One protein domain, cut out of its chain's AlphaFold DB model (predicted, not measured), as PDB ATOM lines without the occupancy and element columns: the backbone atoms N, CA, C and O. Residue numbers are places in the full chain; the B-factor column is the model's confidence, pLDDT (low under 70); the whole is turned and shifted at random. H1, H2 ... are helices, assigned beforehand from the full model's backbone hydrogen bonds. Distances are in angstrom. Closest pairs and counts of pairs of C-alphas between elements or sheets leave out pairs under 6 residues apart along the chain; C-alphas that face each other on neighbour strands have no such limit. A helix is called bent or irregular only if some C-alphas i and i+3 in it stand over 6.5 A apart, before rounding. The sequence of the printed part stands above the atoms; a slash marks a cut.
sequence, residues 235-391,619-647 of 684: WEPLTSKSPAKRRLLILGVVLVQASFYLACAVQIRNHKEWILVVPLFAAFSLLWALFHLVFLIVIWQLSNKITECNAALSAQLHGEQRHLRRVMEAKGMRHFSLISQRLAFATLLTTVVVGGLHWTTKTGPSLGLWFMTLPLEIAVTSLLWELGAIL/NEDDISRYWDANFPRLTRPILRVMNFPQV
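What this domain is: This is residues 235 to 391 and 619 to 647 of the 684 residues of an uncharacterized protein of Capitella teleta (UniProt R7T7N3). Four long helices, H2, H3, H5 and H6, make an elongated up-and-down bundle, with H3 along most of its length and H6 running slantwise past H2 and H3. A small helical hairpin, H7 and H8, lies crosswise at the side of H3 and H5, while short H4 lies across the last part of H3 at one end of the bundle. The printed part has 186 residues with eight named helices, H1 to H8 in chain order, and no named strand; the class is all helix. It is compact, with a radius of gyration of the C-alphas of 18.4 A, and spans 64 by 37 by 25 A.

Where its parts are: H1, residues 235 to 239, begins at C-alpha 235 (-25.228, 2.842, 28.042). H2 is residues 243 to 270, 42.1 A long, and H3, the longest, is residues 274 to 315, 58.9 A, from C-alpha 274 at (-14.431, -31.617, 51.854). H4 is residues 322 to 330. H5, residues 333 to 357, is 35.5 A long and has a kink of 33 degrees near residue 340. H6, residues 364 to 390, is 39.7 A long. H7 is residues 620 to 630, 15.2 A. H8, residues 633 to 642, 15.3 A, ends at C-alpha 642 (-2.732, -11.194, 33.912); it is irregular, with C-alphas 634 and 637 7.4 A apart.

How they stand to each other: H3 is the hub, touching four helices. H2 and H3 form a hairpin at a shallow tilt of 5 degrees, opposite ways, closest at the C-alphas of Pro 243 and Thr 307, 6.5 A. H3 and H5 touch at a shallow tilt of 27 degrees, opposite ways, closest at the C-alphas of Phe 291 and Thr 347, 5.4 A. H5 and H6 form a hairpin at 21 degrees, a shallow tilt, closest at the C-alphas of Arg 334 and Gly 388, 4.7 A. H6 touches H2 with residues 365 to 376 alone, at a steep tilt of 44 degrees; the closest C-alphas, of Phe 260 and Leu 369, are 5.1 A apart. H4 touches residues 306 to 313 of H3 at a steep tilt of 62 degrees, closest at the C-alphas of Cys 309 and Val 327, 5.9 A. H8 only just touches H3, with 3 pairs of C-alphas within 8 A, the closest those of Leu 290 and Thr 635, 6.8 A. H7 and H8 form a hairpin, closest at the C-alphas of Ser 624 and Leu 639, 7.4 A. H1 is close to but not clearly touching H3, the closest C-alphas being those of Thr 239 and Ile 306, 6.6 A. In H1 and H7 every O i to N i+4 pair is within hydrogen-bond range, against 22 of 24 in H2, 37 of 38 in H3, 4 of 5 in H4, 19 of 21 in H5, 21 of 23 in H6 and 1 of 6 in H8, where 6 of 7 O i to N i+3 pairs are.

The domain as a whole: The farthest C-alphas, of Ile 275 and His 318, are 64.9 A apart. Residues 392 to 618 are not printed, and C-alphas 391 and 619 are 18.3 A apart across this cut. Of the links printed whole, none is long. Residues 315 to 320 stand free. Confidence is under 70 at residues 316 to 323 and 641 to 647; the mean pLDDT of the printed part is 85.2.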
ATOM      1  N   TRP A 235     -25.715   2.627  26.677       85.50
ATOM      2  CA  TRP A 235     -25.228   2.842  28.042       85.50
ATOM      3  C   TRP A 235     -25.669   4.166  28.678       85.50
ATOM      4  O   TRP A 235     -25.442   4.384  29.872       85.50
ATOM      5  N   GLU A 236     -26.354   5.024  27.925       84.25
ATOM      6  CA  GLU A 236     -26.849   6.325  28.373       84.25
ATOM      7  C   GLU A 236     -27.631   6.272  29.698       84.25
ATOM      8  O   GLU A 236     -27.381   7.122  30.556       84.25
ATOM      9  N   PRO A 237     -28.513   5.281  29.964       84.94
ATOM     10  CA  PRO A 237     -29.232   5.200  31.238       84.94
ATOM     11  C   PRO A 237     -28.323   5.059  32.467       84.94
ATOM     12  O   PRO A 237     -28.753   5.356  33.582       84.94
ATOM     13  N   LEU A 238     -27.085   4.585  32.292       84.25
ATOM     14  CA  LEU A 238     -26.088   4.486  33.356       84.25
ATOM     15  C   LEU A 238     -25.158   5.704  33.371       84.25
ATOM     16  O   LEU A 238     -24.881   6.249  34.443       84.25
ATOM     17  N   THR A 239     -24.690   6.149  32.202       84.25
ATOM     18  CA  THR A 239     -23.724   7.254  32.099       84.25
ATOM     19  C   THR A 239     -24.353   8.601  32.447       84.25
ATOM     20  O   THR A 239     -23.706   9.401  33.117       84.25
ATOM     21  N   SER A 240     -25.627   8.825  32.111       83.56
ATOM     22  CA  SER A 240     -26.357  10.073  32.401       83.56
ATOM     23  C   SER A 240     -26.771  10.244  33.869       83.56
ATOM     24  O   SER A 240     -27.126  11.344  34.290       83.56
ATOM     25  N   LYS A 241     -26.735   9.178  34.683       86.12
ATOM     26  CA  LYS A 241     -27.118   9.253  36.103       86.12
ATOM     27  C   LYS A 241     -26.175  10.169  36.891       86.12
ATOM     28  O   LYS A 241     -25.026  10.392  36.522       86.12
ATOM     29  N   SER A 242     -26.642  10.675  38.032       89.56
ATOM     30  CA  SER A 242     -25.776  11.421  38.947       89.56
ATOM     31  C   SER A 242     -24.672  10.515  39.523       89.56
ATOM     32  O   SER A 242     -24.879   9.300  39.652       89.56
ATOM     33  N   PRO A 243     -23.509  11.071  39.914       90.38
ATOM     34  CA  PRO A 243     -22.426  10.287  40.510       90.38
ATOM     35  C   PRO A 243     -22.881   9.527  41.763       90.38
ATOM     36  O   PRO A 243     -22.512   8.370  41.939       90.38
ATOM     37  N   ALA A 244     -23.756  10.119  42.585       91.31
ATOM     38  CA  ALA A 244     -24.334   9.457  43.755       91.31
ATOM     39  C   ALA A 244     -25.143   8.201  43.381       91.31
ATOM     40  O   ALA A 244     -24.956   7.143  43.977       91.31
ATOM     41  N   LYS A 245     -25.985   8.279  42.339       90.62
ATOM     42  CA  LYS A 245     -26.766   7.128  41.857       90.62
ATOM     43  C   LYS A 245     -25.870   6.030  41.283       90.62
ATOM     44  O   LYS A 245     -26.140   4.858  41.520       90.62
ATOM     45  N   ARG A 246     -24.801   6.383  40.558       91.75
ATOM     46  CA  ARG A 246     -23.812   5.392  40.096       91.75
ATOM     47  C   ARG A 246     -23.108   4.712  41.267       91.75
ATOM     48  O   ARG A 246     -23.016   3.494  41.272       91.75
ATOM     49  N   ARG A 247     -22.673   5.467  42.280       91.81
ATOM     50  CA  ARG A 247     -22.041   4.906  43.489       91.81
ATOM     51  C   ARG A 247     -22.980   3.971  44.254       91.81
ATOM     52  O   ARG A 247     -22.537   2.920  44.699       91.81
ATOM     53  N   LEU A 248     -24.272   4.296  44.331       92.88
ATOM     54  CA  LEU A 248     -25.278   3.405  44.916       92.88
ATOM     55  C   LEU A 248     -25.424   2.093  44.126       92.88
ATOM     56  O   LEU A 248     -25.535   1.031  44.726       92.88
ATOM     57  N   LEU A 249     -25.380   2.147  42.790       91.19
ATOM     58  CA  LEU A 249     -25.384   0.936  41.960       91.19
ATOM     59  C   LEU A 249     -24.136   0.081  42.204       91.19
ATOM     60  O   LEU A 249     -24.262  -1.131  42.323       91.19
ATOM     61  N   ILE A 250     -22.959   0.702  42.333       93.19
ATOM     62  CA  ILE A 250     -21.712  -0.005  42.669       93.19
ATOM     63  C   ILE A 250     -21.847  -0.704  44.025       93.19
ATOM     64  O   ILE A 250     -21.511  -1.879  44.135       93.19
ATOM     65  N   LEU A 251     -22.398  -0.022  45.035       94.12
ATOM     66  CA  LEU A 251     -22.666  -0.635  46.337       94.12
ATOM     67  C   LEU A 251     -23.622  -1.831  46.214       94.12
ATOM     68  O   LEU A 251     -23.381  -2.870  46.818       94.12
ATOM     69  N   GLY A 252     -24.669  -1.721  45.392       93.38
ATOM     70  CA  GLY A 252     -25.567  -2.838  45.095       93.38
ATOM     71  C   GLY A 252     -24.843  -4.045  44.487       93.38
ATOM     72  O   GLY A 252     -25.076  -5.171  44.918       93.38
ATOM     73  N   VAL A 253     -23.922  -3.819  43.542       92.88
ATOM     74  CA  VAL A 253     -23.092  -4.888  42.949       92.88
ATOM     75  C   VAL A 253     -22.236  -5.576  44.017       92.88
ATOM     76  O   VAL A 253     -22.225  -6.803  44.079       92.88
ATOM     77  N   VAL A 254     -21.592  -4.802  44.901       94.06
ATOM     78  CA  VAL A 254     -20.798  -5.338  46.025       94.06
ATOM     79  C   VAL A 254     -21.654  -6.225  46.925       94.06
ATOM     80  O   VAL A 254     -21.226  -7.313  47.299       94.06
ATOM     81  N   LEU A 255     -22.865  -5.778  47.269       95.62
ATOM     82  CA  LEU A 255     -23.765  -6.529  48.145       95.62
ATOM     83  C   LEU A 255     -24.193  -7.861  47.521       95.62
ATOM     84  O   LEU A 255     -24.214  -8.876  48.219       95.62
ATOM     85  N   VAL A 256     -24.486  -7.885  46.217       95.19
ATOM     86  CA  VAL A 256     -24.826  -9.125  45.498       95.19
ATOM     87  C   VAL A 256     -23.629 -10.082  45.471       95.19
ATOM     88  O   VAL A 256     -23.781 -11.245  45.841       95.19
ATOM     89  N   GLN A 257     -22.435  -9.588  45.132       94.50
ATOM     90  CA  GLN A 257     -21.202 -10.388  45.110       94.50
ATOM     91  C   GLN A 257     -20.850 -10.954  46.494       94.50
ATOM     92  O   GLN A 257     -20.525 -12.135  46.620       94.50
ATOM     93  N   ALA A 258     -20.962 -10.143  47.548       94.75
ATOM     94  CA  ALA A 258     -20.722 -10.579  48.922       94.75
ATOM     95  C   ALA A 258     -21.744 -11.632  49.378       94.75
ATOM     96  O   ALA A 258     -21.372 -12.610  50.025       94.75
ATOM     97  N   SER A 259     -23.016 -11.462  49.005       95.25
ATOM     98  CA  SER A 259     -24.080 -12.427  49.315       95.25
ATOM     99  C   SER A 259     -23.835 -13.769  48.627       95.25
ATOM    100  O   SER A 259     -23.959 -14.814  49.266       95.25
ATOM    101  N   PHE A 260     -23.436 -13.750  47.349       95.25
ATOM    102  CA  PHE A 260     -23.032 -14.950  46.613       95.25
ATOM    103  C   PHE A 260     -21.861 -15.661  47.303       95.25
ATOM    104  O   PHE A 260     -21.955 -16.849  47.612       95.25
ATOM    105  N   TYR A 261     -20.792 -14.924  47.614       94.44
ATOM    106  CA  TYR A 261     -19.614 -15.491  48.263       94.44
ATOM    107  C   TYR A 261     -19.941 -16.114  49.626       94.44
ATOM    108  O   TYR A 261     -19.527 -17.238  49.912       94.44
ATOM    109  N   LEU A 262     -20.729 -15.418  50.453       94.06
ATOM    110  CA  LEU A 262     -21.157 -15.926  51.754       94.06
ATOM    111  C   LEU A 262     -21.996 -17.202  51.611       94.06
ATOM    112  O   LEU A 262     -21.780 -18.160  52.353       94.06
ATOM    113  N   ALA A 263     -22.907 -17.246  50.633       92.94
ATOM    114  CA  ALA A 263     -23.703 -18.436  50.353       92.94
ATOM    115  C   ALA A 263     -22.815 -19.635  49.976       92.94
ATOM    116  O   ALA A 263     -23.008 -20.722  50.519       92.94
ATOM    117  N   CYS A 264     -21.807 -19.444  49.121       92.25
ATOM    118  CA  CYS A 264     -20.843 -20.498  48.791       92.25
ATOM    119  C   CYS A 264     -20.028 -20.941  50.014       92.25
ATOM    120  O   CYS A 264     -19.917 -22.136  50.285       92.25
ATOM    121  N   ALA A 265     -19.503 -19.992  50.794       91.06
ATOM    122  CA  ALA A 265     -18.657 -20.281  51.951       91.06
ATOM    123  C   ALA A 265     -19.388 -21.057  53.061       91.06
ATOM    124  O   ALA A 265     -18.783 -21.892  53.738       91.06
ATOM    125  N   VAL A 266     -20.686 -20.808  53.255       91.25
ATOM    126  CA  VAL A 266     -21.506 -21.566  54.212       91.25
ATOM    127  C   VAL A 266     -21.743 -22.993  53.713       91.25
ATOM    128  O   VAL A 266     -21.619 -23.940  54.489       91.25
ATOM    129  N   GLN A 267     -22.050 -23.158  52.425       89.12
ATOM    130  CA  GLN A 267     -22.472 -24.445  51.870       89.12
ATOM    131  C   GLN A 267     -21.319 -25.405  51.566       89.12
ATOM    132  O   GLN A 267     -21.510 -26.618  51.630       89.12
ATOM    133  N   ILE A 268     -20.109 -24.898  51.316       89.38
ATOM    134  CA  ILE A 268     -18.947 -25.737  50.982       89.38
ATOM    135  C   ILE A 268     -18.575 -26.726  52.099       89.38
ATOM    136  O   ILE A 268     -17.982 -27.771  51.842       89.38
ATOM    137  N   ARG A 269     -18.971 -26.437  53.347       85.19
ATOM    138  CA  ARG A 269     -18.781 -27.330  54.503       85.19
ATOM    139  C   ARG A 269     -19.519 -28.660  54.351       85.19
ATOM    140  O   ARG A 269     -19.101 -29.651  54.934       85.19
ATOM    141  N   ASN A 270     -20.581 -28.676  53.551       87.50
ATOM    142  CA  ASN A 270     -21.411 -29.851  53.304       87.50
ATOM    143  C   ASN A 270     -20.893 -30.699  52.127       87.50
ATOM    144  O   ASN A 270     -21.554 -31.650  51.707       87.50
ATOM    145  N   HIS A 271     -19.734 -30.356  51.555       89.88
ATOM    146  CA  HIS A 271     -19.178 -31.069  50.413       89.88
ATOM    147  C   HIS A 271     -18.713 -32.475  50.818       89.88
ATOM    148  O   HIS A 271     -17.957 -32.636  51.773       89.88
ATOM    149  N   LYS A 272     -19.107 -33.507  50.058       88.25
ATOM    150  CA  LYS A 272     -18.729 -34.908  50.346       88.25
ATOM    151  C   LYS A 272     -17.207 -35.093  50.395       88.25
ATOM    152  O   LYS A 272     -16.677 -35.716  51.306       88.25
ATOM    153  N   GLU A 273     -16.506 -34.478  49.447       89.25
ATOM    154  CA  GLU A 273     -15.038 -34.474  49.336       89.25
ATOM    155  C   GLU A 273     -14.402 -33.229  49.986       89.25
ATOM    156  O   GLU A 273     -13.546 -32.566  49.398       89.25
ATOM    157  N   TRP A 274     -14.857 -32.855  51.186       86.19
ATOM    158  CA  TRP A 274     -14.431 -31.617  51.854       86.19
ATOM    159  C   TRP A 274     -12.902 -31.495  52.007       86.19
ATOM    160  O   TRP A 274     -12.375 -30.392  51.907       86.19
ATOM    161  N   ILE A 275     -12.181 -32.610  52.172       89.19
ATOM    162  CA  ILE A 275     -10.715 -32.630  52.342       89.19
ATOM    163  C   ILE A 275      -9.991 -32.038  51.124       89.19
ATOM    164  O   ILE A 275      -9.001 -31.331  51.291       89.19
ATOM    165  N   LEU A 276     -10.480 -32.298  49.906       88.94
ATOM    166  CA  LEU A 276      -9.889 -31.770  48.671       88.94
ATOM    167  C   LEU A 276     -10.471 -30.400  48.316       88.94
ATOM    168  O   LEU A 276      -9.743 -29.476  47.947       88.94
ATOM    169  N   VAL A 277     -11.792 -30.266  48.427       89.50
ATOM    170  CA  VAL A 277     -12.502 -29.094  47.915       89.50
ATOM    171  C   VAL A 277     -12.347 -27.881  48.824       89.50
ATOM    172  O   VAL A 277     -12.265 -26.772  48.308       89.50
ATOM    173  N   VAL A 278     -12.230 -28.039  50.147       89.50
ATOM    174  CA  VAL A 278     -12.068 -26.894  51.061       89.50
ATOM    175  C   VAL A 278     -10.724 -26.174  50.861       89.50
ATOM    176  O   VAL A 278     -10.752 -24.950  50.715       89.50
ATOM    177  N   PRO A 279      -9.557 -26.854  50.778       91.81
ATOM    178  CA  PRO A 279      -8.295 -26.186  50.449       91.81
ATOM    179  C   PRO A 279      -8.318 -25.513  49.073       91.81
ATOM    180  O   PRO A 279      -7.840 -24.387  48.922       91.81
ATOM    181  N   LEU A 280      -8.920 -26.175  48.079       91.94
ATOM    182  CA  LEU A 280      -9.057 -25.639  46.727       91.94
ATOM    183  C   LEU A 280      -9.940 -24.383  46.715       91.94
ATOM    184  O   LEU A 280      -9.560 -23.353  46.159       91.94
ATOM    185  N   PHE A 281     -11.083 -24.443  47.398       92.19
ATOM    186  CA  PHE A 281     -11.988 -23.320  47.594       92.19
ATOM    187  C   PHE A 281     -11.298 -22.176  48.331       92.19
ATOM    188  O   PHE A 281     -11.448 -21.039  47.906       92.19
ATOM    189  N   ALA A 282     -10.505 -22.438  49.371       92.19
ATOM    190  CA  ALA A 282      -9.767 -21.397  50.088       92.19
ATOM    191  C   ALA A 282      -8.762 -20.671  49.174       92.19
ATOM    192  O   ALA A 282      -8.729 -19.437  49.153       92.19
ATOM    193  N   ALA A 283      -8.000 -21.417  48.366       92.19
ATOM    194  CA  ALA A 283      -7.051 -20.843  47.411       92.19
ATOM    195  C   ALA A 283      -7.752 -19.994  46.334       92.19
ATOM    196  O   ALA A 283      -7.376 -18.842  46.104       92.19
ATOM    197  N   PHE A 284      -8.810 -20.524  45.709       93.19
ATOM    198  CA  PHE A 284      -9.568 -19.788  44.691       93.19
ATOM    199  C   PHE A 284     -10.414 -18.652  45.268       93.19
ATOM    200  O   PHE A 284     -10.617 -17.659  44.581       93.19
ATOM    201  N   SER A 285     -10.851 -18.742  46.524       92.31
ATOM    202  CA  SER A 285     -11.564 -17.667  47.222       92.31
ATOM    203  C   SER A 285     -10.658 -16.481  47.513       92.31
ATOM    204  O   SER A 285     -11.075 -15.338  47.336       92.31
ATOM    205  N   LEU A 286      -9.402 -16.730  47.901       91.50
ATOM    206  CA  LEU A 286      -8.409 -15.665  48.045       91.50
ATOM    207  C   LEU A 286      -8.169 -14.970  46.700       91.50
ATOM    208  O   LEU A 286      -8.175 -13.741  46.626       91.50
ATOM    209  N   LEU A 287      -8.008 -15.755  45.630       90.56
ATOM    210  CA  LEU A 287      -7.848 -15.225  44.278       90.56
ATOM    211  C   LEU A 287      -9.078 -14.410  43.845       90.56
ATOM    212  O   LEU A 287      -8.933 -13.290  43.359       90.56
ATOM    213  N   TRP A 288     -10.279 -14.943  44.077       94.06
ATOM    214  CA  TRP A 288     -11.553 -14.287  43.801       94.06
ATOM    215  C   TRP A 288     -11.653 -12.948  44.535       94.06
ATOM    216  O   TRP A 288     -11.889 -11.931  43.889       94.06
ATOM    217  N   ALA A 289     -11.374 -12.914  45.841       92.56
ATOM    218  CA  ALA A 289     -11.426 -11.694  46.646       92.56
ATOM    219  C   ALA A 289     -10.438 -10.627  46.149       92.56
ATOM    220  O   ALA A 289     -10.780  -9.445  46.077       92.56
ATOM    221  N   LEU A 290      -9.229 -11.038  45.753       91.31
ATOM    222  CA  LEU A 290      -8.219 -10.143  45.191       91.31
ATOM    223  C   LEU A 290      -8.656  -9.546  43.845       91.31
ATOM    224  O   LEU A 290      -8.567  -8.330  43.664       91.31
ATOM    225  N   PHE A 291      -9.163 -10.363  42.913       91.69
ATOM    226  CA  PHE A 291      -9.677  -9.860  41.634       91.69
ATOM    227  C   PHE A 291     -10.909  -8.975  41.816       91.69
ATOM    228  O   PHE A 291     -10.998  -7.933  41.176       91.69
ATOM    229  N   HIS A 292     -11.809  -9.325  42.735       93.38
ATOM    230  CA  HIS A 292     -13.008  -8.538  43.017       93.38
ATOM    231  C   HIS A 292     -12.676  -7.194  43.662       93.38
ATOM    232  O   HIS A 292     -13.265  -6.182  43.290       93.38
ATOM    233  N   LEU A 293     -11.675  -7.131  44.543       91.69
ATOM    234  CA  LEU A 293     -11.173  -5.858  45.060       91.69
ATOM    235  C   LEU A 293     -10.683  -4.952  43.920       91.69
ATOM    236  O   LEU A 293     -11.052  -3.780  43.852       91.69
ATOM    237  N   VAL A 294      -9.883  -5.498  42.998       90.94
ATOM    238  CA  VAL A 294      -9.391  -4.750  41.832       90.94
ATOM    239  C   VAL A 294     -10.542  -4.348  40.906       90.94
ATOM    240  O   VAL A 294     -10.590  -3.207  40.451       90.94
ATOM    241  N   PHE A 295     -11.508  -5.234  40.676       92.31
ATOM    242  CA  PHE A 295     -12.706  -4.966  39.882       92.31
ATOM    243  C   PHE A 295     -13.539  -3.813  40.458       92.31
ATOM    244  O   PHE A 295     -13.979  -2.937  39.712       92.31
ATOM    245  N   LEU A 296     -13.690  -3.744  41.782       93.25
ATOM    246  CA  LEU A 296     -14.366  -2.629  42.448       93.25
ATOM    247  C   LEU A 296     -13.620  -1.308  42.260       93.25
ATOM    248  O   LEU A 296     -14.253  -0.294  41.959       93.25
ATOM    249  N   ILE A 297     -12.288  -1.321  42.367       91.94
ATOM    250  CA  ILE A 297     -11.460  -0.141  42.077       91.94
ATOM    251  C   ILE A 297     -11.655   0.289  40.614       91.94
ATOM    252  O   ILE A 297     -11.873   1.471  40.353       91.94
ATOM    253  N   VAL A 298     -11.667  -0.657  39.671       92.12
ATOM    254  CA  VAL A 298     -11.902  -0.391  38.241       92.12
ATOM    255  C   VAL A 298     -13.275   0.239  38.002       92.12
ATOM    256  O   VAL A 298     -13.357   1.272  37.338       92.12
ATOM    257  N   ILE A 299     -14.363  -0.317  38.547       93.31
ATOM    258  CA  ILE A 299     -15.707   0.259  38.353       93.31
ATOM    259  C   ILE A 299     -15.804   1.645  39.007       93.31
ATOM    260  O   ILE A 299     -16.432   2.558  38.460       93.31
ATOM    261  N   TRP A 300     -15.169   1.828  40.165       92.88
ATOM    262  CA  TRP A 300     -15.116   3.123  40.835       92.88
ATOM    263  C   TRP A 300     -14.392   4.175  39.986       92.88
ATOM    264  O   TRP A 300     -14.925   5.266  39.765       92.88
ATOM    265  N   GLN A 301     -13.221   3.832  39.442       90.88
ATOM    266  CA  GLN A 301     -12.455   4.688  38.534       90.88
ATOM    267  C   GLN A 301     -13.227   4.993  37.252       90.88
ATOM    268  O   GLN A 301     -13.299   6.152  36.845       90.88
ATOM    269  N   LEU A 302     -13.885   3.990  36.664       91.38
ATOM    270  CA  LEU A 302     -14.754   4.171  35.503       91.38
ATOM    271  C   LEU A 302     -15.873   5.185  35.799       91.38
ATOM    272  O   LEU A 302     -16.121   6.087  35.000       91.38
ATOM    273  N   SER A 303     -16.519   5.087  36.965       92.19
ATOM    274  CA  SER A 303     -17.558   6.034  37.387       92.19
ATOM    275  C   SER A 303     -17.021   7.460  37.550       92.19
ATOM    276  O   SER A 303     -17.692   8.417  37.144       92.19
ATOM    277  N   ASN A 304     -15.814   7.624  38.098       90.50
ATOM    278  CA  ASN A 304     -15.168   8.934  38.218       90.50
ATOM    279  C   ASN A 304     -14.820   9.510  36.839       90.50
ATOM    280  O   ASN A 304     -15.240  10.628  36.545       90.50
ATOM    281  N   LYS A 305     -14.205   8.724  35.944       89.56
ATOM    282  CA  LYS A 305     -13.905   9.166  34.572       89.56
ATOM    283  C   LYS A 305     -15.164   9.554  33.789       89.56
ATOM    284  O   LYS A 305     -15.168  10.571  33.101       89.56
ATOM    285  N   ILE A 306     -16.266   8.810  33.930       89.88
ATOM    286  CA  ILE A 306     -17.564   9.189  33.335       89.88
ATOM    287  C   ILE A 306     -18.067  10.517  33.922       89.88
ATOM    288  O   ILE A 306     -18.618  11.342  33.197       89.88
ATOM    289  N   THR A 307     -17.872  10.743  35.224       89.88
ATOM    290  CA  THR A 307     -18.246  12.009  35.879       89.88
ATOM    291  C   THR A 307     -17.466  13.182  35.292       89.88
ATOM    292  O   THR A 307     -18.073  14.198  34.967       89.88
ATOM    293  N   GLU A 308     -16.157  13.027  35.100       87.88
ATOM    294  CA  GLU A 308     -15.306  14.037  34.463       87.88
ATOM    295  C   GLU A 308     -15.713  14.303  33.010       87.88
ATOM    296  O   GLU A 308     -15.781  15.459  32.595       87.88
ATOM    297  N   CYS A 309     -16.041  13.253  32.248       85.44
ATOM    298  CA  CYS A 309     -16.515  13.395  30.871       85.44
ATOM    299  C   CYS A 309     -17.844  14.161  30.809       85.44
ATOM    300  O   CYS A 309     -17.993  15.075  30.004       85.44
ATOM    301  N   ASN A 310     -18.796  13.833  31.687       86.38
ATOM    302  CA  ASN A 310     -20.075  14.540  31.758       86.38
ATOM    303  C   ASN A 310     -19.903  15.996  32.212       86.38
ATOM    304  O   ASN A 310     -20.597  16.870  31.702       86.38
ATOM    305  N   ALA A 311     -18.980  16.265  33.142       85.56
ATOM    306  CA  ALA A 311     -18.671  17.623  33.582       85.56
ATOM    307  C   ALA A 311     -18.070  18.454  32.436       85.56
ATOM    308  O   ALA A 311     -18.534  19.563  32.175       85.56
ATOM    309  N   ALA A 312     -17.110  17.892  31.695       81.81
ATOM    310  CA  ALA A 312     -16.525  18.534  30.518       81.81
ATOM    311  C   ALA A 312     -17.569  18.784  29.416       81.81
ATOM    312  O   ALA A 312     -17.603  19.871  28.843       81.81
ATOM    313  N   LEU A 313     -18.468  17.822  29.180       79.31
ATOM    314  CA  LEU A 313     -19.584  17.987  28.249       79.31
ATOM    315  C   LEU A 313     -20.538  19.104  28.694       79.31
ATOM    316  O   LEU A 313     -20.967  19.898  27.870       79.31
ATOM    317  N   SER A 314     -20.850  19.196  29.991       77.25
ATOM    318  CA  SER A 314     -21.732  20.251  30.512       77.25
ATOM    319  C   SER A 314     -21.115  21.652  30.453       77.25
ATOM    320  O   SER A 314     -21.850  22.632  30.355       77.25
ATOM    321  N   ALA A 315     -19.782  21.753  30.489       74.94
ATOM    322  CA  ALA A 315     -19.060  23.018  30.368       74.94
ATOM    323  C   ALA A 315     -18.993  23.528  28.916       74.94
ATOM    324  O   ALA A 315     -18.939  24.735  28.687       74.94
ATOM    325  N   GLN A 316     -19.027  22.626  27.930       68.62
ATOM    326  CA  GLN A 316     -19.130  22.974  26.514       68.62
ATOM    327  C   GLN A 316     -20.603  23.262  26.170       68.62
ATOM    328  O   GLN A 316     -21.361  22.375  25.787       68.62
ATOM    329  N   LEU A 317     -21.046  24.513  26.359       53.66
ATOM    330  CA  LEU A 317     -22.390  24.945  25.962       53.66
ATOM    331  C   LEU A 317     -22.612  24.706  24.452       53.66
ATOM    332  O   LEU A 317     -21.916  25.294  23.633       53.66
ATOM    333  N   HIS A 318     -23.650  23.916  24.138       46.34
ATOM    334  CA  HIS A 318     -24.193  23.540  22.814       46.34
ATOM    335  C   HIS A 318     -23.591  22.280  22.155       46.34
ATOM    336  O   HIS A 318     -22.478  22.299  21.646       46.34
ATOM    337  N   GLY A 319     -24.412  21.223  22.029       46.41
ATOM    338  CA  GLY A 319     -24.257  20.214  20.967       46.41
ATOM    339  C   GLY A 319     -24.289  18.738  21.392       46.41
ATOM    340  O   GLY A 319     -23.588  18.316  22.295       46.41
ATOM    341  N   GLU A 320     -25.117  17.976  20.671       55.50
ATOM    342  CA  GLU A 320     -25.373  16.523  20.562       55.50
ATOM    343  C   GLU A 320     -24.430  15.455  21.189       55.50
ATOM    344  O   GLU A 320     -23.232  15.617  21.390       55.50
ATOM    345  N   GLN A 321     -24.963  14.231  21.343       51.06
ATOM    346  CA  GLN A 321     -24.276  13.007  21.810       51.06
ATOM    347  C   GLN A 321     -22.934  12.673  21.114       51.06
ATOM    348  O   GLN A 321     -22.118  11.934  21.670       51.06
ATOM    349  N   ARG A 322     -22.665  13.232  19.923       54.16
ATOM    350  CA  ARG A 322     -21.375  13.110  19.215       54.16
ATOM    351  C   ARG A 322     -20.201  13.687  20.015       54.16
ATOM    352  O   ARG A 322     -19.080  13.207  19.863       54.16
ATOM    353  N   HIS A 323     -20.462  14.650  20.897       66.94
ATOM    354  CA  HIS A 323     -19.450  15.272  21.745       66.94
ATOM    355  C   HIS A 323     -18.973  14.343  22.870       66.94
ATOM    356  O   HIS A 323     -17.779  14.310  23.158       66.94
ATOM    357  N   LEU A 324     -19.849  13.505  23.443       74.56
ATOM    358  CA  LEU A 324     -19.462  12.617  24.548       74.56
ATOM    359  C   LEU A 324     -18.402  11.595  24.120       74.56
ATOM    360  O   LEU A 324     -17.449  11.361  24.859       74.56
ATOM    361  N   ARG A 325     -18.527  11.029  22.911       75.06
ATOM    362  CA  ARG A 325     -17.517  10.107  22.368       75.06
ATOM    363  C   ARG A 325     -16.139  10.765  22.322       75.06
ATOM    364  O   ARG A 325     -15.183  10.193  22.832       75.06
ATOM    365  N   ARG A 326     -16.064  11.972  21.758       74.75
ATOM    366  CA  ARG A 326     -14.812  12.725  21.618       74.75
ATOM    367  C   ARG A 326     -14.213  13.069  22.979       74.75
ATOM    368  O   ARG A 326     -13.023  12.873  23.194       74.75
ATOM    369  N   VAL A 327     -15.040  13.511  23.928       77.88
ATOM    370  CA  VAL A 327     -14.589  13.806  25.298       77.88
ATOM    371  C   VAL A 327     -14.013  12.555  25.971       77.88
ATOM    372  O   VAL A 327     -12.967  12.633  26.612       77.88
ATOM    373  N   MET A 328     -14.649  11.392  25.797       80.56
ATOM    374  CA  MET A 328     -14.135  10.124  26.324       80.56
ATOM    375  C   MET A 328     -12.802   9.723  25.672       80.56
ATOM    376  O   MET A 328     -11.900   9.267  26.378       80.56
ATOM    377  N   GLU A 329     -12.663   9.907  24.355       74.69
ATOM    378  CA  GLU A 329     -11.407   9.685  23.617       74.69
ATOM    379  C   GLU A 329     -10.282  10.560  24.192       74.69
ATOM    380  O   GLU A 329      -9.253  10.034  24.620       74.69
ATOM    381  N   ALA A 330     -10.526  11.865  24.334       71.25
ATOM    382  CA  ALA A 330      -9.554  12.822  24.862       71.25
ATOM    383  C   ALA A 330      -9.164  12.571  26.330       71.25
ATOM    384  O   ALA A 330      -8.038  12.843  26.734       71.25
ATOM    385  N   LYS A 331     -10.075  12.025  27.146       77.69
ATOM    386  CA  LYS A 331      -9.822  11.681  28.560       77.69
ATOM    387  C   LYS A 331      -9.163  10.307  28.756       77.69
ATOM    388  O   LYS A 331      -9.134   9.779  29.874       77.69
ATOM    389  N   GLY A 332      -8.664   9.689  27.683       77.00
ATOM    390  CA  GLY A 332      -7.936   8.421  27.759       77.00
ATOM    391  C   GLY A 332      -8.810   7.246  28.214       77.00
ATOM    392  O   GLY A 332      -8.315   6.290  28.819       77.00
ATOM    393  N   MET A 333     -10.125   7.289  27.955       84.12
ATOM    394  CA  MET A 333     -11.038   6.192  28.319       84.12
ATOM    395  C   MET A 333     -10.689   4.888  27.606       84.12
ATOM    396  O   MET A 333     -10.949   3.806  28.132       84.12
ATOM    397  N   ARG A 334     -10.075   4.974  26.427       83.81
ATOM    398  CA  ARG A 334      -9.680   3.810  25.645       83.81
ATOM    399  C   ARG A 334      -8.561   3.008  26.301       83.81
ATOM    400  O   ARG A 334      -8.726   1.809  26.497       83.81
ATOM    401  N   HIS A 335      -7.455   3.663  26.656       80.81
ATOM    402  CA  HIS A 335      -6.316   3.014  27.308       80.81
ATOM    403  C   HIS A 335      -6.752   2.371  28.633       80.81
ATOM    404  O   HIS A 335      -6.535   1.178  28.850       80.81
ATOM    405  N   PHE A 336      -7.516   3.121  29.436       85.62
ATOM    406  CA  PHE A 336      -8.175   2.611  30.640       85.62
ATOM    407  C   PHE A 336      -9.000   1.344  30.365       85.62
ATOM    408  O   PHE A 336      -8.867   0.348  31.077       85.62
ATOM    409  N   SER A 337      -9.831   1.360  29.318       88.12
ATOM    410  CA  SER A 337     -10.709   0.236  28.978       88.12
ATOM    411  C   SER A 337      -9.933  -0.990  28.488       88.12
ATOM    412  O   SER A 337     -10.265  -2.109  28.872       88.12
ATOM    413  N   LEU A 338      -8.861  -0.805  27.708       83.94
ATOM    414  CA  LEU A 338      -8.025  -1.893  27.185       83.94
ATOM    415  C   LEU A 338      -7.248  -2.646  28.273       83.94
ATOM    416  O   LEU A 338      -7.052  -3.859  28.148       83.94
ATOM    417  N   ILE A 339      -6.818  -1.947  29.327       83.56
ATOM    418  CA  ILE A 339      -6.204  -2.571  30.507       83.56
ATOM    419  C   ILE A 339      -7.293  -3.234  31.358       83.56
ATOM    420  O   ILE A 339      -7.217  -4.424  31.674       83.56
ATOM    421  N   SER A 340      -8.351  -2.483  31.667       88.69
ATOM    422  CA  SER A 340      -9.413  -2.907  32.583       88.69
ATOM    423  C   SER A 340     -10.253  -4.077  32.060       88.69
ATOM    424  O   SER A 340     -10.738  -4.876  32.856       88.69
ATOM    425  N   GLN A 341     -10.414  -4.242  30.743       87.62
ATOM    426  CA  GLN A 341     -11.163  -5.376  30.180       87.62
ATOM    427  C   GLN A 341     -10.515  -6.731  30.517       87.62
ATOM    428  O   GLN A 341     -11.230  -7.709  30.724       87.62
ATOM    429  N   ARG A 342      -9.174  -6.801  30.615       83.56
ATOM    430  CA  ARG A 342      -8.458  -8.040  30.979       83.56
ATOM    431  C   ARG A 342      -8.749  -8.415  32.431       83.56
ATOM    432  O   ARG A 342      -8.991  -9.579  32.733       83.56
ATOM    433  N   LEU A 343      -8.786  -7.405  33.301       86.81
ATOM    434  CA  LEU A 343      -9.152  -7.532  34.711       86.81
ATOM    435  C   LEU A 343     -10.594  -7.992  34.896       86.81
ATOM    436  O   LEU A 343     -10.849  -8.939  35.638       86.81
ATOM    437  N   ALA A 344     -11.530  -7.344  34.204       90.56
ATOM    438  CA  ALA A 344     -12.945  -7.689  34.277       90.56
ATOM    439  C   ALA A 344     -13.197  -9.125  33.787       90.56
ATOM    440  O   ALA A 344     -13.914  -9.880  34.441       90.56
ATOM    441  N   PHE A 345     -12.522  -9.547  32.713       89.19
ATOM    442  CA  PHE A 345     -12.610 -10.923  32.221       89.19
ATOM    443  C   PHE A 345     -12.015 -11.951  33.199       89.19
ATOM    444  O   PHE A 345     -12.622 -12.994  33.434       89.19
ATOM    445  N   ALA A 346     -10.858 -11.664  33.805       89.44
ATOM    446  CA  ALA A 346     -10.276 -12.535  34.828       89.44
ATOM    447  C   ALA A 346     -11.185 -12.649  36.066       89.44
ATOM    448  O   ALA A 346     -11.368 -13.743  36.596       89.44
ATOM    449  N   THR A 347     -11.815 -11.542  36.469       92.56
ATOM    450  CA  THR A 347     -12.805 -11.505  37.559       92.56
ATOM    451  C   THR A 347     -13.980 -12.434  37.250       92.56
ATOM    452  O   THR A 347     -14.265 -13.333  38.043       92.56
ATOM    453  N   LEU A 348     -14.561 -12.316  36.048       93.44
ATOM    454  CA  LEU A 348     -15.630 -13.199  35.572       93.44
ATOM    455  C   LEU A 348     -15.230 -14.678  35.630       93.44
ATOM    456  O   LEU A 348     -15.991 -15.516  36.116       93.44
ATOM    457  N   LEU A 349     -14.015 -15.007  35.182       92.12
ATOM    458  CA  LEU A 349     -13.509 -16.378  35.232       92.12
ATOM    459  C   LEU A 349     -13.404 -16.890  36.674       92.12
ATOM    460  O   LEU A 349     -13.811 -18.018  36.946       92.12
ATOM    461  N   THR A 350     -12.919 -16.070  37.613       93.81
ATOM    462  CA  THR A 350     -12.863 -16.479  39.026       93.81
ATOM    463  C   THR A 350     -14.247 -16.722  39.625       93.81
ATOM    464  O   THR A 350     -14.406 -17.680  40.378       93.81
ATOM    465  N   THR A 351     -15.265 -15.936  39.259       95.56
ATOM    466  CA  THR A 351     -16.658 -16.157  39.694       95.56
ATOM    467  C   THR A 351     -17.225 -17.464  39.139       95.56
ATOM    468  O   THR A 351     -17.919 -18.194  39.852       95.56
ATOM    469  N   VAL A 352     -16.895 -17.814  37.891       94.62
ATOM    470  CA  VAL A 352     -17.261 -19.115  37.305       94.62
ATOM    471  C   VAL A 352     -16.571 -20.266  38.042       94.62
ATOM    472  O   VAL A 352     -17.228 -21.256  38.356       94.62
ATOM    473  N   VAL A 353     -15.281 -20.135  38.371       94.00
ATOM    474  CA  VAL A 353     -14.523 -21.169  39.102       94.00
ATOM    475  C   VAL A 353     -15.077 -21.379  40.513       94.00
ATOM    476  O   VAL A 353     -15.347 -22.518  40.890       94.00
ATOM    477  N   VAL A 354     -15.301 -20.306  41.280       94.00
ATOM    478  CA  VAL A 354     -15.866 -20.397  42.640       94.00
ATOM    479  C   VAL A 354     -17.265 -21.022  42.615       94.00
ATOM    480  O   VAL A 354     -17.548 -21.917  43.410       94.00
ATOM    481  N   GLY A 355     -18.118 -20.620  41.667       92.00
ATOM    482  CA  GLY A 355     -19.436 -21.235  41.496       92.00
ATOM    483  C   GLY A 355     -19.371 -22.706  41.067       92.00
ATOM    484  O   GLY A 355     -20.163 -23.517  41.544       92.00
ATOM    485  N   GLY A 356     -18.386 -23.078  40.244       91.62
ATOM    486  CA  GLY A 356     -18.128 -24.462  39.843       91.62
ATOM    487  C   GLY A 356     -17.711 -25.360  41.011       91.62
ATOM    488  O   GLY A 356     -18.227 -26.467  41.139       91.62
ATOM    489  N   LEU A 357     -16.849 -24.874  41.909       90.81
ATOM    490  CA  LEU A 357     -16.468 -25.601  43.132       90.81
ATOM    491  C   LEU A 357     -17.653 -25.805  44.084       90.81
ATOM    492  O   LEU A 357     -17.734 -26.817  44.773       90.81
ATOM    493  N   HIS A 358     -18.589 -24.857  44.094       90.12
ATOM    494  CA  HIS A 358     -19.825 -24.914  44.877       90.12
ATOM    495  C   HIS A 358     -20.939 -25.758  44.215       90.12
ATOM    496  O   HIS A 358     -21.985 -26.008  44.812       90.12
ATOM    497  N   TRP A 359     -20.747 -26.243  42.983       90.19
ATOM    498  CA  TRP A 359     -21.815 -26.856  42.182       90.19
ATOM    499  C   TRP A 359     -22.467 -28.095  42.814       90.19
ATOM    500  O   TRP A 359     -23.660 -28.352  42.627       90.19
ATOM    501  N   THR A 360     -21.704 -28.899  43.544       86.50
ATOM    502  CA  THR A 360     -22.194 -30.127  44.193       86.50
ATOM    503  C   THR A 360     -23.020 -29.827  45.446       86.50
ATOM    504  O   THR A 360     -23.961 -30.562  45.735       86.50
ATOM    505  N   THR A 361     -22.727 -28.727  46.143       86.69
ATOM    506  CA  THR A 361     -23.407 -28.245  47.360       86.69
ATOM    507  C   THR A 361     -24.428 -27.144  47.072       86.69
ATOM    508  O   THR A 361     -24.844 -26.415  47.974       86.69
ATOM    509  N   LYS A 362     -24.823 -26.981  45.806       90.00
ATOM    510  CA  LYS A 362     -25.751 -25.933  45.378       90.00
ATOM    511  C   LYS A 362     -27.115 -26.061  46.061       90.00
ATOM    512  O   LYS A 362     -27.706 -27.132  46.125       90.00
ATOM    513  N   THR A 363     -27.631 -24.922  46.496       90.50
ATOM    514  CA  THR A 363     -29.012 -24.701  46.944       90.50
ATOM    515  C   THR A 363     -29.704 -23.712  46.006       90.50
ATOM    516  O   THR A 363     -29.018 -22.935  45.330       90.50
ATOM    517  N   GLY A 364     -31.041 -23.687  45.986       89.12
ATOM    518  CA  GLY A 364     -31.821 -22.741  45.177       89.12
ATOM    519  C   GLY A 364     -31.348 -21.281  45.297       89.12
ATOM    520  O   GLY A 364     -31.022 -20.678  44.269       89.12
ATOM    521  N   PRO A 365     -31.156 -20.734  46.517       91.81
ATOM    522  CA  PRO A 365     -30.715 -19.351  46.682       91.81
ATOM    523  C   PRO A 365     -29.274 -19.116  46.230       91.81
ATOM    524  O   PRO A 365     -28.974 -18.101  45.604       91.81
ATOM    525  N   SER A 366     -28.369 -20.061  46.508       92.25
ATOM    526  CA  SER A 366     -26.965 -19.936  46.095       92.25
ATOM    527  C   SER A 366     -26.806 -19.938  44.571       92.25
ATOM    528  O   SER A 366     -25.981 -19.202  44.031       92.25
ATOM    529  N   LEU A 367     -27.640 -20.717  43.875       92.88
ATOM    530  CA  LEU A 367     -27.679 -20.763  42.422       92.88
ATOM    531  C   LEU A 367     -28.237 -19.450  41.858       92.88
ATOM    532  O   LEU A 367     -27.626 -18.868  40.966       92.88
ATOM    533  N   GLY A 368     -29.336 -18.938  42.428       93.56
ATOM    534  CA  GLY A 368     -29.886 -17.628  42.068       93.56
ATOM    535  C   GLY A 368     -28.860 -16.500  42.222       93.56
ATOM    536  O   GLY A 368     -28.651 -15.730  41.289       93.56
ATOM    537  N   LEU A 369     -28.136 -16.451  43.345       95.56
ATOM    538  CA  LEU A 369     -27.079 -15.457  43.588       95.56
ATOM    539  C   LEU A 369     -25.900 -15.575  42.607       95.56
ATOM    540  O   LEU A 369     -25.353 -14.553  42.180       95.56
ATOM    541  N   TRP A 370     -25.528 -16.794  42.202       95.31
ATOM    542  CA  TRP A 370     -24.491 -16.996  41.186       95.31
ATOM    543  C   TRP A 370     -24.923 -16.430  39.830       95.31
ATOM    544  O   TRP A 370     -24.207 -15.626  39.228       95.31
ATOM    545  N   PHE A 371     -26.138 -16.770  39.393       95.31
ATOM    546  CA  PHE A 371     -26.712 -16.265  38.146       95.31
ATOM    547  C   PHE A 371     -27.070 -14.772  38.200       95.31
ATOM    548  O   PHE A 371     -27.146 -14.146  37.151       95.31
ATOM    549  N   MET A 372     -27.220 -14.160  39.380       95.56
ATOM    550  CA  MET A 372     -27.306 -12.698  39.522       95.56
ATOM    551  C   MET A 372     -25.945 -12.008  39.376       95.56
ATOM    552  O   MET A 372     -25.876 -10.893  38.862       95.56
ATOM    553  N   THR A 373     -24.865 -12.648  39.826       95.94
ATOM    554  CA  THR A 373     -23.523 -12.046  39.845       95.94
ATOM    555  C   THR A 373     -22.904 -11.979  38.446       95.94
ATOM    556  O   THR A 373     -22.419 -10.927  38.024       95.94
ATOM    557  N   LEU A 374     -22.996 -13.070  37.680       95.12
ATOM    558  CA  LEU A 374     -22.447 -13.171  36.321       95.12
ATOM    559  C   LEU A 374     -22.893 -12.048  35.354       95.12
ATOM    560  O   LEU A 374     -22.021 -11.458  34.714       95.12
ATOM    561  N   PRO A 375     -24.187 -11.688  35.217       94.44
ATOM    562  CA  PRO A 375     -24.611 -10.650  34.280       94.44
ATOM    563  C   PRO A 375     -24.076  -9.260  34.656       94.44
ATOM    564  O   PRO A 375     -23.839  -8.444  33.764       94.44
ATOM    565  N   LEU A 376     -23.820  -8.983  35.941       94.00
ATOM    566  CA  LEU A 376     -23.213  -7.722  36.384       94.00
ATOM    567  C   LEU A 376     -21.761  -7.605  35.894       94.00
ATOM    568  O   LEU A 376     -21.365  -6.578  35.339       94.00
ATOM    569  N   GLU A 377     -20.984  -8.679  36.033       94.44
ATOM    570  CA  GLU A 377     -19.596  -8.754  35.557       94.44
ATOM    571  C   GLU A 377     -19.512  -8.768  34.027       94.44
ATOM    572  O   GLU A 377     -18.674  -8.076  33.439       94.44
ATOM    573  N   ILE A 378     -20.427  -9.484  33.368       94.12
ATOM    574  CA  ILE A 378     -20.571  -9.496  31.906       94.12
ATOM    575  C   ILE A 378     -20.868  -8.091  31.380       94.12
ATOM    576  O   ILE A 378     -20.245  -7.672  30.406       94.12
ATOM    577  N   ALA A 379     -21.772  -7.344  32.022       92.19
ATOM    578  CA  ALA A 379     -22.119  -5.988  31.606       92.19
ATOM    579  C   ALA A 379     -20.882  -5.071  31.614       92.19
ATOM    580  O   ALA A 379     -20.598  -4.409  30.614       92.19
ATOM    581  N   VAL A 380     -20.109  -5.077  32.705       92.06
ATOM    582  CA  VAL A 380     -18.883  -4.266  32.828       92.06
ATOM    583  C   VAL A 380     -17.813  -4.720  31.837       92.06
ATOM    584  O   VAL A 380     -17.205  -3.886  31.166       92.06
ATOM    585  N   THR A 381     -17.614  -6.029  31.686       91.38
ATOM    586  CA  THR A 381     -16.650  -6.584  30.723       91.38
ATOM    587  C   THR A 381     -17.006  -6.178  29.293       91.38
ATOM    588  O   THR A 381     -16.142  -5.726  28.543       91.38
ATOM    589  N   SER A 382     -18.291  -6.264  28.931       88.56
ATOM    590  CA  SER A 382     -18.800  -5.857  27.620       88.56
ATOM    591  C   SER A 382     -18.601  -4.364  27.374       88.56
ATOM    592  O   SER A 382     -18.163  -3.991  26.292       88.56
ATOM    593  N   LEU A 383     -18.866  -3.516  28.376       89.50
ATOM    594  CA  LEU A 383     -18.644  -2.072  28.281       89.50
ATOM    595  C   LEU A 383     -17.177  -1.745  27.995       89.50
ATOM    596  O   LEU A 383     -16.885  -0.983  27.080       89.50
ATOM    597  N   LEU A 384     -16.257  -2.318  28.773       90.12
ATOM    598  CA  LEU A 384     -14.824  -2.052  28.632       90.12
ATOM    599  C   LEU A 384     -14.299  -2.557  27.282       90.12
ATOM    600  O   LEU A 384     -13.540  -1.855  26.615       90.12
ATOM    601  N   TRP A 385     -14.760  -3.726  26.839       86.19
ATOM    602  CA  TRP A 385     -14.421  -4.259  25.523       86.19
ATOM    603  C   TRP A 385     -14.893  -3.350  24.386       86.19
ATOM    604  O   TRP A 385     -14.128  -2.985  23.491       86.19
ATOM    605  N   GLU A 386     -16.159  -2.942  24.437       84.44
ATOM    606  CA  GLU A 386     -16.777  -2.077  23.437       84.44
ATOM    607  C   GLU A 386     -16.140  -0.679  23.400       84.44
ATOM    608  O   GLU A 386     -15.842  -0.168  22.317       84.44
ATOM    609  N   LEU A 387     -15.870  -0.074  24.561       84.88
ATOM    610  CA  LEU A 387     -15.188   1.220  24.659       84.88
ATOM    611  C   LEU A 387     -13.745   1.146  24.150       84.88
ATOM    612  O   LEU A 387     -13.321   2.030  23.408       84.88
ATOM    613  N   GLY A 388     -13.005   0.087  24.491       81.62
ATOM    614  CA  GLY A 388     -11.641  -0.125  24.000       81.62
ATOM    615  C   GLY A 388     -11.565  -0.269  22.473       81.62
ATOM    616  O   GLY A 388     -10.579   0.154  21.861       81.62
ATOM    617  N   ALA A 389     -12.612  -0.835  21.863       74.88
ATOM    618  CA  ALA A 389     -12.702  -1.067  20.423       74.88
ATOM    619  C   ALA A 389     -13.180   0.154  19.612       74.88
ATOM    620  O   ALA A 389     -12.788   0.289  18.453       74.88
ATOM    621  N   ILE A 390     -14.045   1.006  20.175       71.88
ATOM    622  CA  ILE A 390     -14.688   2.110  19.432       71.88
ATOM    623  C   ILE A 390     -14.049   3.462  19.652       71.88
ATOM    624  O   ILE A 390     -14.060   4.279  18.729       71.88
ATOM    625  N   LEU A 391     -13.540   3.725  20.848       75.50
ATOM    626  CA  LEU A 391     -12.860   4.985  21.087       75.50
ATOM    627  C   LEU A 391     -11.610   5.039  20.198       75.50
ATOM    628  O   LEU A 391     -10.906   4.039  20.038       75.50
ATOM    629  N   ASN A 619       1.432  -2.148  26.423       73.38
ATOM    630  CA  ASN A 619       2.574  -3.029  26.672       73.38
ATOM    631  C   ASN A 619       2.636  -3.464  28.147       73.38
ATOM    632  O   ASN A 619       1.953  -2.902  29.001       73.38
ATOM    633  N   GLU A 620       3.466  -4.462  28.472       75.25
ATOM    634  CA  GLU A 620       3.629  -4.925  29.864       75.25
ATOM    635  C   GLU A 620       4.112  -3.808  30.800       75.25
ATOM    636  O   GLU A 620       3.594  -3.670  31.910       75.25
ATOM    637  N   ASP A 621       5.030  -2.962  30.326       75.19
ATOM    638  CA  ASP A 621       5.524  -1.813  31.083       75.19
ATOM    639  C   ASP A 621       4.411  -0.799  31.364       75.19
ATOM    640  O   ASP A 621       4.281  -0.328  32.495       75.19
ATOM    641  N   ASP A 622       3.561  -0.516  30.375       72.44
ATOM    642  CA  ASP A 622       2.431   0.407  30.517       72.44
ATOM    643  C   ASP A 622       1.439  -0.117  31.558       72.44
ATOM    644  O   ASP A 622       0.991   0.622  32.435       72.44
ATOM    645  N   ILE A 623       1.147  -1.422  31.511       78.12
ATOM    646  CA  ILE A 623       0.273  -2.078  32.486       78.12
ATOM    647  C   ILE A 623       0.909  -2.015  33.879       78.12
ATOM    648  O   ILE A 623       0.201  -1.742  34.846       78.12
ATOM    649  N   SER A 624       2.224  -2.215  34.002       81.75
ATOM    650  CA  SER A 624       2.923  -2.150  35.292       81.75
ATOM    651  C   SER A 624       2.903  -0.744  35.905       81.75
ATOM    652  O   SER A 624       2.573  -0.595  37.081       81.75
ATOM    653  N   ARG A 625       3.148   0.300  35.099       82.12
ATOM    654  CA  ARG A 625       3.081   1.705  35.532       82.12
ATOM    655  C   ARG A 625       1.663   2.097  35.913       82.12
ATOM    656  O   ARG A 625       1.450   2.696  36.964       82.12
ATOM    657  N   TYR A 626       0.692   1.713  35.083       81.00
ATOM    658  CA  TYR A 626      -0.719   1.903  35.387       81.00
ATOM    659  C   TYR A 626      -1.080   1.220  36.709       81.00
ATOM    660  O   TYR A 626      -1.800   1.802  37.521       81.00
ATOM    661  N   TRP A 627      -0.556   0.016  36.950       83.69
ATOM    662  CA  TRP A 627      -0.817  -0.737  38.169       83.69
ATOM    663  C   TRP A 627      -0.293  -0.031  39.413       83.69
ATOM    664  O   TRP A 627      -1.043   0.158  40.370       83.69
ATOM    665  N   ASP A 628       0.971   0.388  39.376       84.50
ATOM    666  CA  ASP A 628       1.643   1.042  40.498       84.50
ATOM    667  C   ASP A 628       1.008   2.409  40.833       84.50
ATOM    668  O   ASP A 628       1.021   2.822  41.994       84.50
ATOM    669  N   ALA A 629       0.400   3.085  39.850       84.38
ATOM    670  CA  ALA A 629      -0.310   4.349  40.053       84.38
ATOM    671  C   ALA A 629      -1.741   4.183  40.605       84.38
ATOM    672  O   ALA A 629      -2.226   5.059  41.319       84.38
ATOM    673  N   ASN A 630      -2.433   3.090  40.261       82.44
ATOM    674  CA  ASN A 630      -3.884   2.967  40.460       82.44
ATOM    675  C   ASN A 630      -4.311   1.920  41.494       82.44
ATOM    676  O   ASN A 630      -5.436   2.006  41.995       82.44
ATOM    677  N   PHE A 631      -3.462   0.940  41.813       83.94
ATOM    678  CA  PHE A 631      -3.819  -0.170  42.696       83.94
ATOM    679  C   PHE A 631      -2.868  -0.303  43.898       83.94
ATOM    680  O   PHE A 631      -1.692   0.053  43.822       83.94
ATOM    681  N   PRO A 632      -3.346  -0.854  45.031       84.38
ATOM    682  CA  PRO A 632      -2.495  -1.136  46.184       84.38
ATOM    683  C   PRO A 632      -1.387  -2.147  45.864       84.38
ATOM    684  O   PRO A 632      -1.603  -3.122  45.148       84.38
ATOM    685  N   ARG A 633      -0.219  -2.013  46.504       82.75
ATOM    686  CA  ARG A 633       0.932  -2.920  46.291       82.75
ATOM    687  C   ARG A 633       0.624  -4.403  46.540       82.75
ATOM    688  O   ARG A 633       1.251  -5.258  45.922       82.75
ATOM    689  N   LEU A 634      -0.341  -4.712  47.411       79.06
ATOM    690  CA  LEU A 634      -0.764  -6.086  47.716       79.06
ATOM    691  C   LEU A 634      -1.286  -6.834  46.479       79.06
ATOM    692  O   LEU A 634      -1.154  -8.050  46.397       79.06
ATOM    693  N   THR A 635      -1.855  -6.123  45.504       82.81
ATOM    694  CA  THR A 635      -2.446  -6.740  44.312       82.81
ATOM    695  C   THR A 635      -1.410  -6.985  43.209       82.81
ATOM    696  O   THR A 635      -1.707  -7.663  42.233       82.81
ATOM    697  N   ARG A 636      -0.159  -6.529  43.372       81.25
ATOM    698  CA  ARG A 636       0.923  -6.673  42.378       81.25
ATOM    699  C   ARG A 636       1.175  -8.110  41.882       81.25
ATOM    700  O   ARG A 636       1.468  -8.260  40.699       81.25
ATOM    701  N   PRO A 637       1.041  -9.182  42.692       81.56
ATOM    702  CA  PRO A 637       1.173 -10.554  42.191       81.56
ATOM    703  C   PRO A 637       0.166 -10.913  41.085       81.56
ATOM    704  O   PRO A 637       0.482 -11.727  40.218       81.56
ATOM    705  N   ILE A 638      -1.010 -10.273  41.071       79.94
ATOM    706  CA  ILE A 638      -2.063 -10.481  40.064       79.94
ATOM    707  C   ILE A 638      -1.579 -10.075  38.669       79.94
ATOM    708  O   ILE A 638      -1.940 -10.717  37.685       79.94
ATOM    709  N   LEU A 639      -0.703  -9.070  38.583       77.88
ATOM    710  CA  LEU A 639      -0.134  -8.594  37.323       77.88
ATOM    711  C   LEU A 639       0.545  -9.732  36.539       77.88
ATOM    712  O   LEU A 639       0.364  -9.845  35.331       77.88
ATOM    713  N   ARG A 640       1.249 -10.639  37.232       73.44
ATOM    714  CA  ARG A 640       1.900 -11.799  36.597       73.44
ATOM    715  C   ARG A 640       0.893 -12.810  36.053       73.44
ATOM    716  O   ARG A 640       1.129 -13.391  35.001       73.44
ATOM    717  N   VAL A 641      -0.230 -12.993  36.749       66.81
ATOM    718  CA  VAL A 641      -1.337 -13.860  36.307       66.81
ATOM    719  C   VAL A 641      -2.067 -13.238  35.117       66.81
ATOM    720  O   VAL A 641      -2.601 -13.948  34.278       66.81
ATOM    721  N   MET A 642      -2.076 -11.911  35.004       64.81
ATOM    722  CA  MET A 642      -2.732 -11.194  33.912       64.81
ATOM    723  C   MET A 642      -1.921 -11.074  32.625       64.81
ATOM    724  O   MET A 642      -2.506 -10.786  31.577       64.81
ATOM    725  N   ASN A 643      -0.610 -11.299  32.677       63.62
ATOM    726  CA  ASN A 643       0.256 -11.247  31.502       63.62
ATOM    727  C   ASN A 643       0.027 -12.419  30.526       63.62
ATOM    728  O   ASN A 643       0.858 -12.628  29.651       63.62
ATOM    729  N   PHE A 644      -1.096 -13.156  30.603       55.25
ATOM    730  CA  PHE A 644      -1.493 -14.117  29.567       55.25
ATOM    731  C   PHE A 644      -1.618 -13.405  28.215       55.25
ATOM    732  O   PHE A 644      -2.595 -12.687  27.961       55.25
ATOM    733  N   PRO A 645      -0.660 -13.605  27.300       43.28
ATOM    734  CA  PRO A 645      -0.497 -12.723  26.167       43.28
ATOM    735  C   PRO A 645      -1.316 -13.241  24.983       43.28
ATOM    736  O   PRO A 645      -0.748 -13.418  23.915       43.28
ATOM    737  N   GLN A 646      -2.607 -13.600  25.130       44.62
ATOM    738  CA  GLN A 646      -3.261 -14.319  24.015       44.62
ATOM    739  C   GLN A 646      -4.788 -14.472  23.951       44.62
ATOM    740  O   GLN A 646      -5.259 -14.948  22.918       44.62
ATOM    741  N   VAL A 647      -5.602 -14.057  24.930       43.28
ATOM    742  CA  VAL A 647      -7.063 -14.323  24.843       43.28
ATOM    743  C   VAL A 647      -7.727 -13.588  23.662       43.28
ATOM    744  O   VAL A 647      -8.649 -14.104  23.038       43.28
TER     745      VAL A 647